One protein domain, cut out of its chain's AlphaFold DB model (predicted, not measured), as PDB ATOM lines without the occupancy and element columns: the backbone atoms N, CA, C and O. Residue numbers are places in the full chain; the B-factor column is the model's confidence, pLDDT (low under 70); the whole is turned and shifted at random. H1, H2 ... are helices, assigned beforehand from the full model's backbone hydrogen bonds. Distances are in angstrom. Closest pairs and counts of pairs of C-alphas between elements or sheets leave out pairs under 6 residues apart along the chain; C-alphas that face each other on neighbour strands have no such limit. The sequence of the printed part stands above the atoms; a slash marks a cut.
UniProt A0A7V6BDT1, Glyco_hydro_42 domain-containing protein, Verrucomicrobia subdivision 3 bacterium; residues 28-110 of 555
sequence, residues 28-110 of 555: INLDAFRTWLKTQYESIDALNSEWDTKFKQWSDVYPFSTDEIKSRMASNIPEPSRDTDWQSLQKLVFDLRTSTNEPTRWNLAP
ATOM      1  N   ILE A  28     -51.340  16.352 -40.130       95.62
ATOM      2  CA  ILE A  28     -52.240  16.588 -41.276       95.62
ATOM      3  C   ILE A  28     -52.036  17.991 -41.866       95.62
ATOM      4  O   ILE A  28     -51.953  18.138 -43.085       95.62
ATOM      5  N   ASN A  29     -51.920  19.015 -41.013       95.56
ATOM      6  CA  ASN A  29     -51.707  20.384 -41.468       95.56
ATOM      7  C   ASN A  29     -50.308  20.560 -42.073       95.56
ATOM      8  O   ASN A  29     -50.158  21.201 -43.107       95.56
ATOM      9  N   LEU A  30     -49.287  19.932 -41.479       97.19
ATOM     10  CA  LEU A  30     -47.925  19.960 -42.017       97.19
ATOM     11  C   LEU A  30     -47.830  19.301 -43.399       97.19
ATOM     12  O   LEU A  30     -47.109  19.796 -44.264       97.19
ATOM     13  N   ASP A  31     -48.565  18.218 -43.640       97.94
ATOM     14  CA  ASP A  31     -48.598  17.568 -44.953       97.94
ATOM     15  C   ASP A  31     -49.302  18.433 -46.011       97.94
ATOM     16  O   ASP A  31     -48.824  18.535 -47.149       97.94
ATOM     17  N   ALA A  32     -50.385  19.122 -45.636       98.00
ATOM     18  CA  ALA A  32     -51.038  20.112 -46.491       98.00
ATOM     19  C   ALA A  32     -50.115  21.311 -46.776       98.00
ATOM     20  O   ALA A  32     -49.945  21.696 -47.934       98.00
ATOM     21  N   PHE A  33     -49.423  21.823 -45.756       98.50
ATOM     22  CA  PHE A  33     -48.450  22.904 -45.888       98.50
ATOM     23  C   PHE A  33     -47.313  22.541 -46.849       98.50
ATOM     24  O   PHE A  33     -47.007  23.292 -47.771       98.50
ATOM     25  N   ARG A  34     -46.729  21.344 -46.716       98.56
ATOM     26  CA  ARG A  34     -45.699  20.835 -47.643       98.56
ATOM     27  C   ARG A  34     -46.220  20.682 -49.067       98.56
ATOM     28  O   ARG A  34     -45.461  20.849 -50.018       98.56
ATOM     29  N   THR A  35     -47.493  20.333 -49.224       98.44
ATOM     30  CA  THR A  35     -48.135  20.255 -50.542       98.44
ATOM     31  C   THR A  35     -48.257  21.641 -51.159       98.44
ATOM     32  O   THR A  35     -47.886  21.815 -52.318       98.44
ATOM     33  N   TRP A  36     -48.679  22.636 -50.379       98.50
ATOM     34  CA  TRP A  36     -48.701  24.029 -50.814       98.50
ATOM     35  C   TRP A  36     -47.296  24.549 -51.153       98.50
ATOM     36  O   TRP A  36     -47.112  25.110 -52.229       98.50
ATOM     37  N   LEU A  37     -46.273  24.277 -50.337       98.75
ATOM     38  CA  LEU A  37     -44.894  24.705 -50.607       98.75
ATOM     39  C   LEU A  37     -44.353  24.192 -51.952       98.75
ATOM     40  O   LEU A  37     -43.650  24.922 -52.643       98.75
ATOM     41  N   LYS A  38     -44.724  22.978 -52.377       98.50
ATOM     42  CA  LYS A  38     -44.358  22.435 -53.704       98.50
ATOM     43  C   LYS A  38     -44.966  23.208 -54.877       98.50
ATOM     44  O   LYS A  38     -44.534  23.027 -56.009       98.50
ATOM     45  N   THR A  39     -45.983  24.033 -54.629       98.06
ATOM     46  CA  THR A  39     -46.547  24.950 -55.633       98.06
ATOM     47  C   THR A  39     -45.803  26.284 -55.686       98.06
ATOM     48  O   THR A  39     -45.884  26.978 -56.693       98.06
ATOM     49  N   GLN A  40     -45.080  26.628 -54.615       98.06
ATOM     50  CA  GLN A  40     -44.298  27.862 -54.502       98.06
ATOM     51  C   GLN A  40     -42.845  27.652 -54.946       98.06
ATOM     52  O   GLN A  40     -42.250  28.530 -55.566       98.06
ATOM     53  N   TYR A  41     -42.289  26.466 -54.678       98.31
ATOM     54  CA  TYR A  41     -40.893  26.128 -54.941       98.31
ATOM     55  C   TYR A  41     -40.778  24.889 -55.826       98.31
ATOM     56  O   TYR A  41     -41.301  23.823 -55.499       98.31
ATOM     57  N   GLU A  42     -40.029  25.012 -56.924       96.88
ATOM     58  CA  GLU A  42     -39.856  23.940 -57.918       96.88
ATOM     59  C   GLU A  42     -39.174  22.683 -57.347       96.88
ATOM     60  O   GLU A  42     -39.378  21.573 -57.842       96.88
ATOM     61  N   SER A  43     -38.346  22.836 -56.309       98.38
ATOM     62  CA  SER A  43     -37.595  21.745 -55.685       98.38
ATOM     63  C   SER A  43     -37.279  22.028 -54.213       98.38
ATOM     64  O   SER A  43     -37.398  23.159 -53.741       98.38
ATOM     65  N   ILE A  44     -36.835  20.995 -53.488       98.31
ATOM     66  CA  ILE A  44     -36.354  21.155 -52.106       98.31
ATOM     67  C   ILE A  44     -35.110  22.053 -52.043       98.31
ATOM     68  O   ILE A  44     -34.959  22.813 -51.094       98.31
ATOM     69  N   ASP A  45     -34.261  22.028 -53.075       98.56
ATOM     70  CA  ASP A  45     -33.084  22.900 -53.170       98.56
ATOM     71  C   ASP A  45     -33.486  24.365 -53.373       98.56
ATOM     72  O   ASP A  45     -32.872  25.255 -52.787       98.56
ATOM     73  N   ALA A  46     -34.547  24.620 -54.150       98.50
ATOM     74  CA  ALA A  46     -35.105  25.960 -54.306       98.50
ATOM     75  C   ALA A  46     -35.668  26.481 -52.977       98.50
ATOM     76  O   ALA A  46     -35.335  27.597 -52.583       98.50
ATOM     77  N   LEU A  47     -36.430  25.657 -52.242       98.69
ATOM     78  CA  LEU A  47     -36.909  26.008 -50.901       98.69
ATOM     79  C   LEU A  47     -35.743  26.267 -49.940       98.69
ATOM     80  O   LEU A  47     -35.731  27.282 -49.256       98.69
ATOM     81  N   ASN A  48     -34.739  25.388 -49.906       98.44
ATOM     82  CA  ASN A  48     -33.568  25.544 -49.042       98.44
ATOM     83  C   ASN A  48     -32.800  26.839 -49.346       98.44
ATOM     84  O   ASN A  48     -32.390  27.545 -48.424       98.44
ATOM     85  N   SER A  49     -32.640  27.174 -50.630       97.94
ATOM     86  CA  SER A  49     -32.035  28.433 -51.075       97.94
ATOM     87  C   SER A  49     -32.889  29.651 -50.721       97.94
ATOM     88  O   SER A  49     -32.354  30.749 -50.529       97.94
ATOM     89  N   GLU A  50     -34.208  29.491 -50.676       98.06
ATOM     90  CA  GLU A  50     -35.105  30.572 -50.304       98.06
ATOM     91  C   GLU A  50     -35.091  30.814 -48.801       98.06
ATOM     92  O   GLU A  50     -34.806  31.920 -48.353       98.06
ATOM     93  N   TRP A  51     -35.300  29.765 -48.018       98.25
ATOM     94  CA  TRP A  51     -35.452  29.812 -46.568       98.25
ATOM     95  C   TRP A  51     -34.140  29.880 -45.783       98.25
ATOM     96  O   TRP A  51     -34.184  30.091 -44.567       98.25
ATOM     97  N   ASP A  52     -33.001  29.695 -46.458       97.31
ATOM     98  CA  ASP A  52     -31.681  29.494 -45.847       97.31
ATOM     99  C   ASP A  52     -31.712  28.295 -44.874       97.31
ATOM    100  O   ASP A  52     -31.540  28.424 -43.664       97.31
ATOM    101  N   THR A  53     -32.048  27.117 -45.412       97.62
ATOM    102  CA  THR A  53     -32.224  25.851 -44.666       97.62
ATOM    103  C   THR A  53     -31.548  24.678 -45.379       97.62
ATOM    104  O   THR A  53     -30.993  24.837 -46.470       97.62
ATOM    105  N   LYS A  54     -31.510  23.495 -44.746       97.31
ATOM    106  CA  LYS A  54     -30.820  22.299 -45.277       97.31
ATOM    107  C   LYS A  54     -31.665  21.025 -45.205       97.31
ATOM    108  O   LYS A  54     -31.144  19.942 -44.913       97.31
ATOM    109  N   PHE A  55     -32.963  21.126 -45.479       97.81
ATOM    110  CA  PHE A  55     -33.855  19.968 -45.517       97.81
ATOM    111  C   PHE A  55     -33.438  18.985 -46.616       97.81
ATOM    112  O   PHE A  55     -33.156  19.383 -47.745       97.81
ATOM    113  N   LYS A  56     -33.409  17.683 -46.307       98.00
ATOM    114  CA  LYS A  56     -32.992  16.649 -47.272       98.00
ATOM    115  C   LYS A  56     -34.146  16.181 -48.152       98.00
ATOM    116  O   LYS A  56     -33.932  15.755 -49.284       98.00
ATOM    117  N   GLN A  57     -35.362  16.235 -47.622       97.94
ATOM    118  CA  GLN A  57     -36.586  15.819 -48.295       97.94
ATOM    119  C   GLN A  57     -37.788  16.597 -47.758       97.94
ATOM    120  O   GLN A  57     -37.771  17.117 -46.648       97.94
ATOM    121  N   TRP A  58     -38.874  16.633 -48.531       98.19
ATOM    122  CA  TRP A  58     -40.084  17.390 -48.191       98.19
ATOM    123  C   TRP A  58     -40.716  17.021 -46.842       98.19
ATOM    124  O   TRP A  58     -41.302  17.884 -46.201       98.19
ATOM    125  N   SER A  59     -40.607  15.764 -46.398       96.94
ATOM    126  CA  SER A  59     -41.139  15.342 -45.093       96.94
ATOM    127  C   SER A  59     -40.380  15.933 -43.905       96.94
ATOM    128  O   SER A  59     -40.901  15.910 -42.795       96.94
ATOM    129  N   ASP A  60     -39.159  16.425 -44.129       96.56
ATOM    130  CA  ASP A  60     -38.341  17.048 -43.087       96.56
ATOM    131  C   ASP A  60     -38.722  18.516 -42.894       96.56
ATOM    132  O   ASP A  60     -38.412  19.089 -41.857       96.56
ATOM    133  N   VAL A  61     -39.396  19.123 -43.877       97.69
ATOM    134  CA  VAL A  61     -39.747  20.542 -43.857       97.69
ATOM    135  C   VAL A  61     -40.762  20.804 -42.751       97.69
ATOM    136  O   VAL A  61     -41.810  20.146 -42.679       97.69
ATOM    137  N   TYR A  62     -40.455  21.789 -41.913       95.75
ATOM    138  CA  TYR A  62     -41.346  22.354 -40.909       95.75
ATOM    139  C   TYR A  62     -41.246  23.887 -40.943       95.75
ATOM    140  O   TYR A  62     -40.166  24.421 -41.207       95.75
ATOM    141  N   PRO A  63     -42.359  24.605 -40.716       95.88
ATOM    142  CA  PRO A  63     -42.341  26.059 -40.595       95.88
ATOM    143  C   PRO A  63     -41.631  26.488 -39.310       95.88
ATOM    144  O   PRO A  63     -41.658  25.761 -38.318       95.88
ATOM    145  N   PHE A  64     -41.051  27.684 -39.297       96.56
ATOM    146  CA  PHE A  64     -40.454  28.204 -38.067       96.56
ATOM    147  C   PHE A  64     -41.545  28.760 -37.157       96.56
ATOM    148  O   PHE A  64     -42.425  29.500 -37.606       96.56
ATOM    149  N   SER A  65     -41.471  28.443 -35.865       95.69
ATOM    150  CA  SER A  65     -42.276  29.138 -34.862       95.69
ATOM    151  C   SER A  65     -41.856  30.605 -34.741       95.69
ATOM    152  O   SER A  65     -40.788  31.024 -35.196       95.69
ATOM    153  N   THR A  66     -42.685  31.405 -34.082       96.44
ATOM    154  CA  THR A  66     -42.387  32.801 -33.769       96.44
ATOM    155  C   THR A  66     -41.149  32.914 -32.873       96.44
ATOM    156  O   THR A  66     -40.347  33.824 -33.063       96.44
ATOM    157  N   ASP A  67     -40.932  31.969 -31.951       95.62
ATOM    158  CA  ASP A  67     -39.695  31.902 -31.158       95.62
ATOM    159  C   ASP A  67     -38.480  31.574 -32.038       95.62
ATOM    160  O   ASP A  67     -37.445  32.221 -31.923       95.62
ATOM    161  N   GLU A  68     -38.593  30.608 -32.954       96.69
ATOM    162  CA  GLU A  68     -37.493  30.220 -33.848       96.69
ATOM    163  C   GLU A  68     -37.122  31.362 -34.799       96.69
ATOM    164  O   GLU A  68     -35.946  31.709 -34.916       96.69
ATOM    165  N   ILE A  69     -38.100  32.026 -35.425       97.88
ATOM    166  CA  ILE A  69     -37.801  33.148 -36.320       97.88
ATOM    167  C   ILE A  69     -37.251  34.359 -35.553       97.88
ATOM    168  O   ILE A  69     -36.318  35.005 -36.025       97.88
ATOM    169  N   LYS A  70     -37.725  34.627 -34.329       97.56
ATOM    170  CA  LYS A  70     -37.137  35.661 -33.459       97.56
ATOM    171  C   LYS A  70     -35.723  35.286 -33.004       97.56
ATOM    172  O   LYS A  70     -34.855  36.156 -32.945       97.56
ATOM    173  N   SER A  71     -35.439  34.007 -32.773       97.56
ATOM    174  CA  SER A  71     -34.085  33.514 -32.504       97.56
ATOM    175  C   SER A  71     -33.150  33.729 -33.699       97.56
ATOM    176  O   SER A  71     -32.032  34.222 -33.523       97.56
ATOM    177  N   ARG A  72     -33.616  33.481 -34.934       97.75
ATOM    178  CA  ARG A  72     -32.889  33.827 -36.178       97.75
ATOM    179  C   ARG A  72     -32.627  35.330 -36.236       97.75
ATOM    180  O   ARG A  72     -31.488  35.749 -36.442       97.75
ATOM    181  N   MET A  73     -33.651  36.143 -35.971       97.44
ATOM    182  CA  MET A  73     -33.535  37.602 -35.936       97.44
ATOM    183  C   MET A  73     -32.574  38.106 -34.855       97.44
ATOM    184  O   MET A  73     -32.008  39.178 -35.023       97.44
ATOM    185  N   ALA A  74     -32.362  37.380 -33.755       96.56
ATOM    186  CA  ALA A  74     -31.419  37.756 -32.698       96.56
ATOM    187  C   ALA A  74     -29.984  37.281 -32.987       96.56
ATOM    188  O   ALA A  74     -29.023  38.017 -32.754       96.56
ATOM    189  N   SER A  75     -29.831  36.081 -33.547       95.25
ATOM    190  CA  SER A  75     -28.542  35.394 -33.691       95.25
ATOM    191  C   SER A  75     -27.896  35.508 -35.074       95.25
ATOM    192  O   SER A  75     -26.690  35.294 -35.183       95.25
ATOM    193  N   ASN A  76     -28.667  35.843 -36.121       95.25
ATOM    194  CA  ASN A  76     -28.255  35.738 -37.529       95.25
ATOM    195  C   ASN A  76     -27.818  34.306 -37.923       95.25
ATOM    196  O   ASN A  76     -26.987  34.122 -38.810       95.25
ATOM    197  N   ILE A  77     -28.355  33.282 -37.247       95.31
ATOM    198  CA  ILE A  77     -28.114  31.864 -37.549       95.31
ATOM    199  C   ILE A  77     -29.247  31.341 -38.448       95.31
ATOM    200  O   ILE A  77     -30.410  31.547 -38.096       95.31
ATOM    201  N   PRO A  78     -28.945  30.634 -39.559       93.81
ATOM    202  CA  PRO A  78     -29.969  30.137 -40.480       93.81
ATOM    203  C   PRO A  78     -30.999  29.225 -39.809       93.81
ATOM    204  O   PRO A  78     -32.189  29.504 -39.851       93.81
ATOM    205  N   GLU A  79     -30.573  28.180 -39.106       91.31
ATOM    206  CA  GLU A  79     -31.466  27.240 -38.413       91.31
ATOM    207  C   GLU A  79     -31.250  27.372 -36.895       91.31
ATOM    208  O   GLU A  79     -30.412  26.664 -36.328       91.31
ATOM    209  N   PRO A  80     -31.909  28.337 -36.225       87.94
ATOM    210  CA  PRO A  80     -31.672  28.623 -34.816       87.94
ATOM    211  C   PRO A  80     -32.404  27.633 -33.898       87.94
ATOM    212  O   PRO A  80     -33.396  27.010 -34.276       87.94
ATOM    213  N   SER A  81     -31.950  27.530 -32.645       86.19
ATOM    214  CA  SER A  81     -32.738  26.884 -31.591       86.19
ATOM    215  C   SER A  81     -33.855  27.813 -31.097       86.19
ATOM    216  O   SER A  81     -33.857  29.016 -31.365       86.19
ATOM    217  N   ARG A  82     -34.783  27.270 -30.299       85.06
ATOM    218  CA  ARG A  82     -35.825  28.056 -29.611       85.06
ATOM    219  C   ARG A  82     -35.287  28.970 -28.505       85.06
ATOM    220  O   ARG A  82     -36.011  29.846 -28.036       85.06
ATOM    221  N   ASP A  83     -34.027  28.799 -28.104       88.12
ATOM    222  CA  ASP A  83     -33.393  29.610 -27.065       88.12
ATOM    223  C   ASP A  83     -33.012  30.986 -27.624       88.12
ATOM    224  O   ASP A  83     -31.896  31.218 -28.088       88.12
ATOM    225  N   THR A  84     -33.974  31.907 -27.597       91.62
ATOM    226  CA  THR A  84     -33.808  33.264 -28.126       91.62
ATOM    227  C   THR A  84     -33.096  34.170 -27.121       91.62
ATOM    228  O   THR A  84     -33.533  34.315 -25.976       91.62
ATOM    229  N   ASP A  85     -32.051  34.877 -27.566       94.19
ATOM    230  CA  ASP A  85     -31.521  36.033 -26.836       94.19
ATOM    231  C   ASP A  85     -32.466  37.235 -26.991       94.19
ATOM    232  O   ASP A  85     -32.331  38.082 -27.881       94.19
ATOM    233  N   TRP A  86     -33.446  37.302 -26.090       95.69
ATOM    234  CA  TRP A  86     -34.463  38.349 -26.077       95.69
ATOM    235  C   TRP A  86     -33.885  39.756 -25.897       95.69
ATOM    236  O   TRP A  86     -34.447  40.710 -26.429       95.69
ATOM    237  N   GLN A  87     -32.756  39.909 -25.193       95.12
ATOM    238  CA  GLN A  87     -32.152  41.228 -24.975       95.12
ATOM    239  C   GLN A  87     -31.502  41.767 -26.247       95.12
ATOM    240  O   GLN A  87     -31.572  42.970 -26.511       95.12
ATOM    241  N   SER A  88     -30.860  40.891 -27.023       94.38
ATOM    242  CA  SER A  88     -30.327  41.247 -28.337       94.38
ATOM    243  C   SER A  88     -31.456  41.537 -29.326       94.38
ATOM    244  O   SER A  88     -31.396  42.546 -30.028       94.38
ATOM    245  N   LEU A  89     -32.527  40.733 -29.317       96.25
ATOM    246  CA  LEU A  89     -33.702  40.955 -30.164       96.25
ATOM    247  C   LEU A  89     -34.360  42.321 -29.916       96.25
ATOM    248  O   LEU A  89     -34.610  43.056 -30.862       96.25
ATOM    249  N   GLN A  90     -34.615  42.687 -28.655       96.88
ATOM    250  CA  GLN A  90     -35.309  43.937 -28.306       96.88
ATOM    251  C   GLN A  90     -34.537  45.207 -28.689       96.88
ATOM    252  O   GLN A  90     -35.121  46.287 -28.756       96.88
ATOM    253  N   LYS A  91     -33.223  45.101 -28.920       95.31
ATOM    254  CA  LYS A  91     -32.372  46.210 -29.381       95.31
ATOM    255  C   LYS A  91     -32.296  46.303 -30.904       95.31
ATOM    256  O   LYS A  91     -31.699  47.251 -31.414       95.31
ATOM    257  N   LEU A  92     -32.840  45.318 -31.617       94.81
ATOM    258  CA  LEU A  92     -32.778  45.264 -33.065       94.81
ATOM    259  C   LEU A  92     -33.613  46.398 -33.664       94.81
ATOM    260  O   LEU A  92     -34.751  46.641 -33.270       94.81
ATOM    261  N   VAL A  93     -33.038  47.082 -34.644       92.12
ATOM    262  CA  VAL A  93     -33.728  48.091 -35.445       92.12
ATOM    263  C   VAL A  93     -33.507  47.722 -36.898       92.12
ATOM    264  O   VAL A  93     -32.363  47.575 -37.331       92.12
ATOM    265  N   PHE A  94     -34.595  47.575 -37.649       92.94
ATOM    266  CA  PHE A  94     -34.493  47.404 -39.090       92.94
ATOM    267  C   PHE A  94     -34.009  48.716 -39.721       92.94
ATOM    268  O   PHE A  94     -34.731  49.711 -39.760       92.94
ATOM    269  N   ASP A  95     -32.768  48.714 -40.203       91.25
ATOM    270  CA  ASP A  95     -32.197  49.778 -41.027       91.25
ATOM    271  C   ASP A  95     -31.654  49.163 -42.312       91.25
ATOM    272  O   ASP A  95     -30.827  48.253 -42.284       91.25
ATOM    273  N   LEU A  96     -32.113  49.656 -43.460       88.50
ATOM    274  CA  LEU A  96     -31.804  49.054 -44.756       88.50
ATOM    275  C   LEU A  96     -30.292  48.993 -45.053       88.50
ATOM    276  O   LEU A  96     -29.827  48.068 -45.721       88.50
ATOM    277  N   ARG A  97     -29.509  49.965 -44.564       83.88
ATOM    278  CA  ARG A  97     -28.068  50.056 -44.850       83.88
ATOM    279  C   ARG A  97     -27.285  49.004 -44.082       83.88
ATOM    280  O   ARG A  97     -26.302  48.488 -44.601       83.88
ATOM    281  N   THR A  98     -27.694  48.706 -42.852       89.56
ATOM    282  CA  THR A  98     -27.028  47.703 -42.016       89.56
ATOM    283  C   THR A  98     -27.588  46.304 -42.247       89.56
ATOM    284  O   THR A  98     -26.815  45.352 -42.289       89.56
ATOM    285  N   SER A  99     -28.898  46.186 -42.480       92.94
ATOM    286  CA  SER A  99     -29.619  44.908 -42.594       92.94
ATOM    287  C   SER A  99     -29.149  44.056 -43.770       92.94
ATOM    288  O   SER A  99     -29.099  42.835 -43.667       92.94
ATOM    289  N   THR A 100     -28.716  44.681 -44.866       92.12
ATOM    290  CA  THR A 100     -28.175  43.958 -46.032       92.12
ATOM    291  C   THR A 100     -26.832  43.264 -45.767       92.12
ATOM    292  O   THR A 100     -26.445  42.400 -46.551       92.12
ATOM    293  N   ASN A 101     -26.139  43.581 -44.663       92.56
ATOM    294  CA  ASN A 101     -24.925  42.870 -44.238       92.56
ATOM    295  C   ASN A 101     -25.228  41.594 -43.434       92.56
ATOM    296  O   ASN A 101     -24.333  40.781 -43.217       92.56
ATOM    297  N   GLU A 102     -26.474  41.413 -42.992       94.00
ATOM    298  CA  GLU A 102     -26.929  40.270 -42.196       94.00
ATOM    299  C   GLU A 102     -28.185  39.645 -42.837       94.00
ATOM    300  O   GLU A 102     -29.258  39.644 -42.232       94.00
ATOM    301  N   PRO A 103     -28.098  39.147 -44.085       91.62
ATOM    302  CA  PRO A 103     -29.273  38.725 -44.851       91.62
ATOM    303  C   PRO A 103     -30.036  37.566 -44.197       91.62
ATOM    304  O   PRO A 103     -31.263  37.548 -44.247       91.62
ATOM    305  N   THR A 104     -29.343  36.638 -43.530       96.06
ATOM    306  CA  THR A 104     -29.968  35.518 -42.810       96.06
ATOM    307  C   THR A 104     -30.898  36.005 -41.695       96.06
ATOM    308  O   THR A 104     -32.000  35.483 -41.546       96.06
ATOM    309  N   ARG A 105     -30.510  37.043 -40.943       96.31
ATOM    310  CA  ARG A 105     -31.325  37.657 -39.882       96.31
ATOM    311  C   ARG A 105     -32.689  38.119 -40.394       96.31
ATOM    312  O   ARG A 105     -33.683  38.007 -39.684       96.31
ATOM    313  N   TRP A 106     -32.707  38.638 -41.618       97.31
ATOM    314  CA  TRP A 106     -33.876  39.217 -42.277       97.31
ATOM    315  C   TRP A 106     -34.470  38.288 -43.338       97.31
ATOM    316  O   TRP A 106     -35.198  38.732 -44.224       97.31
ATOM    317  N   ASN A 107     -34.173  36.991 -43.253       98.19
ATOM    318  CA  ASN A 107     -34.887  35.969 -43.992       98.19
ATOM    319  C   ASN A 107     -36.043  35.451 -43.131       98.19
ATOM    320  O   ASN A 107     -35.853  34.567 -42.290       98.19
ATOM    321  N   LEU A 108     -37.229  36.033 -43.320       98.62
ATOM    322  CA  LEU A 108     -38.434  35.727 -42.544       98.62
ATOM    323  C   LEU A 108     -39.302  34.641 -43.208       98.62
ATOM    324  O   LEU A 108     -40.344  34.266 -42.664       98.62
ATOM    325  N   ALA A 109     -38.849  34.100 -44.345       98.62
ATOM    326  CA  ALA A 109     -39.633  33.234 -45.219       98.62
ATOM    327  C   ALA A 109     -40.245  31.995 -44.558       98.62
ATOM    328  O   ALA A 109     -41.451  31.805 -44.716       98.62
ATOM    329  N   PRO A 110     -39.523  31.215 -43.728       98.25
ATOM    330  CA  PRO A 110     -40.113  30.048 -43.068       98.25
ATOM    331  C   PRO A 110     -41.335  30.351 -42.193       98.25
ATOM    332  O   PRO A 110     -42.160  29.467 -41.960       98.25
TER     333      PRO A 110
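Overview. This is residues 28 to 110 of the 555 residues of the protein "Glyco_hydro_42 domain-containing protein" of Verrucomicrobia subdivision 3 bacterium (UniProt A0A7V6BDT1). Two small groups of helices sit at opposite ends of the domain, H1 with H2 at one and H3 with H4 at the other, joined by the long looping link 52 to 65; residues 95 to 101, with H5, stick out, and the last residues fold back toward the middle. The printed part has 83 residues and five named helices, H1 to H5 in order, with no named strand; it is all helix by class, though under half of the residues are in named elements. It is only just compact, close to loose, with a radius of gyration of the C-alphas of 13.8 A and spans of 37 by 25 by 18 A.

Arrangement. H1, residues 28 to 40, and H2, residues 44 to 51, are near each other, with 7 pairs of C-alphas within 10 A. H3, residues 66 to 75, touches H4, residues 86 to 90; their closest C-alphas, those of Ala 74 and Leu 89, are 4.7 A apart. H5, residues 96 to 99, is apart from H3. In H2, H3 and H4 every O i to N i+4 pair is within hydrogen-bond range, in H1 8 of 9; H5 is too short for such a pair.

Along the chain. H1 begins at C-alpha 28 (-52.240, 16.588, -41.276) and is 19.1 A long; H3 is 14.1 A and H2 10.3 A. H5 ends at C-alpha 99 (-29.619, 44.908, -42.594).

Size, cuts and confidence. The C-alphas farthest apart, those of Ile 28 and Arg 97, are 41.4 A apart. The printed part has no cut, the link from H2 to H3 is long, and no printed residue is under 70 in pLDDT.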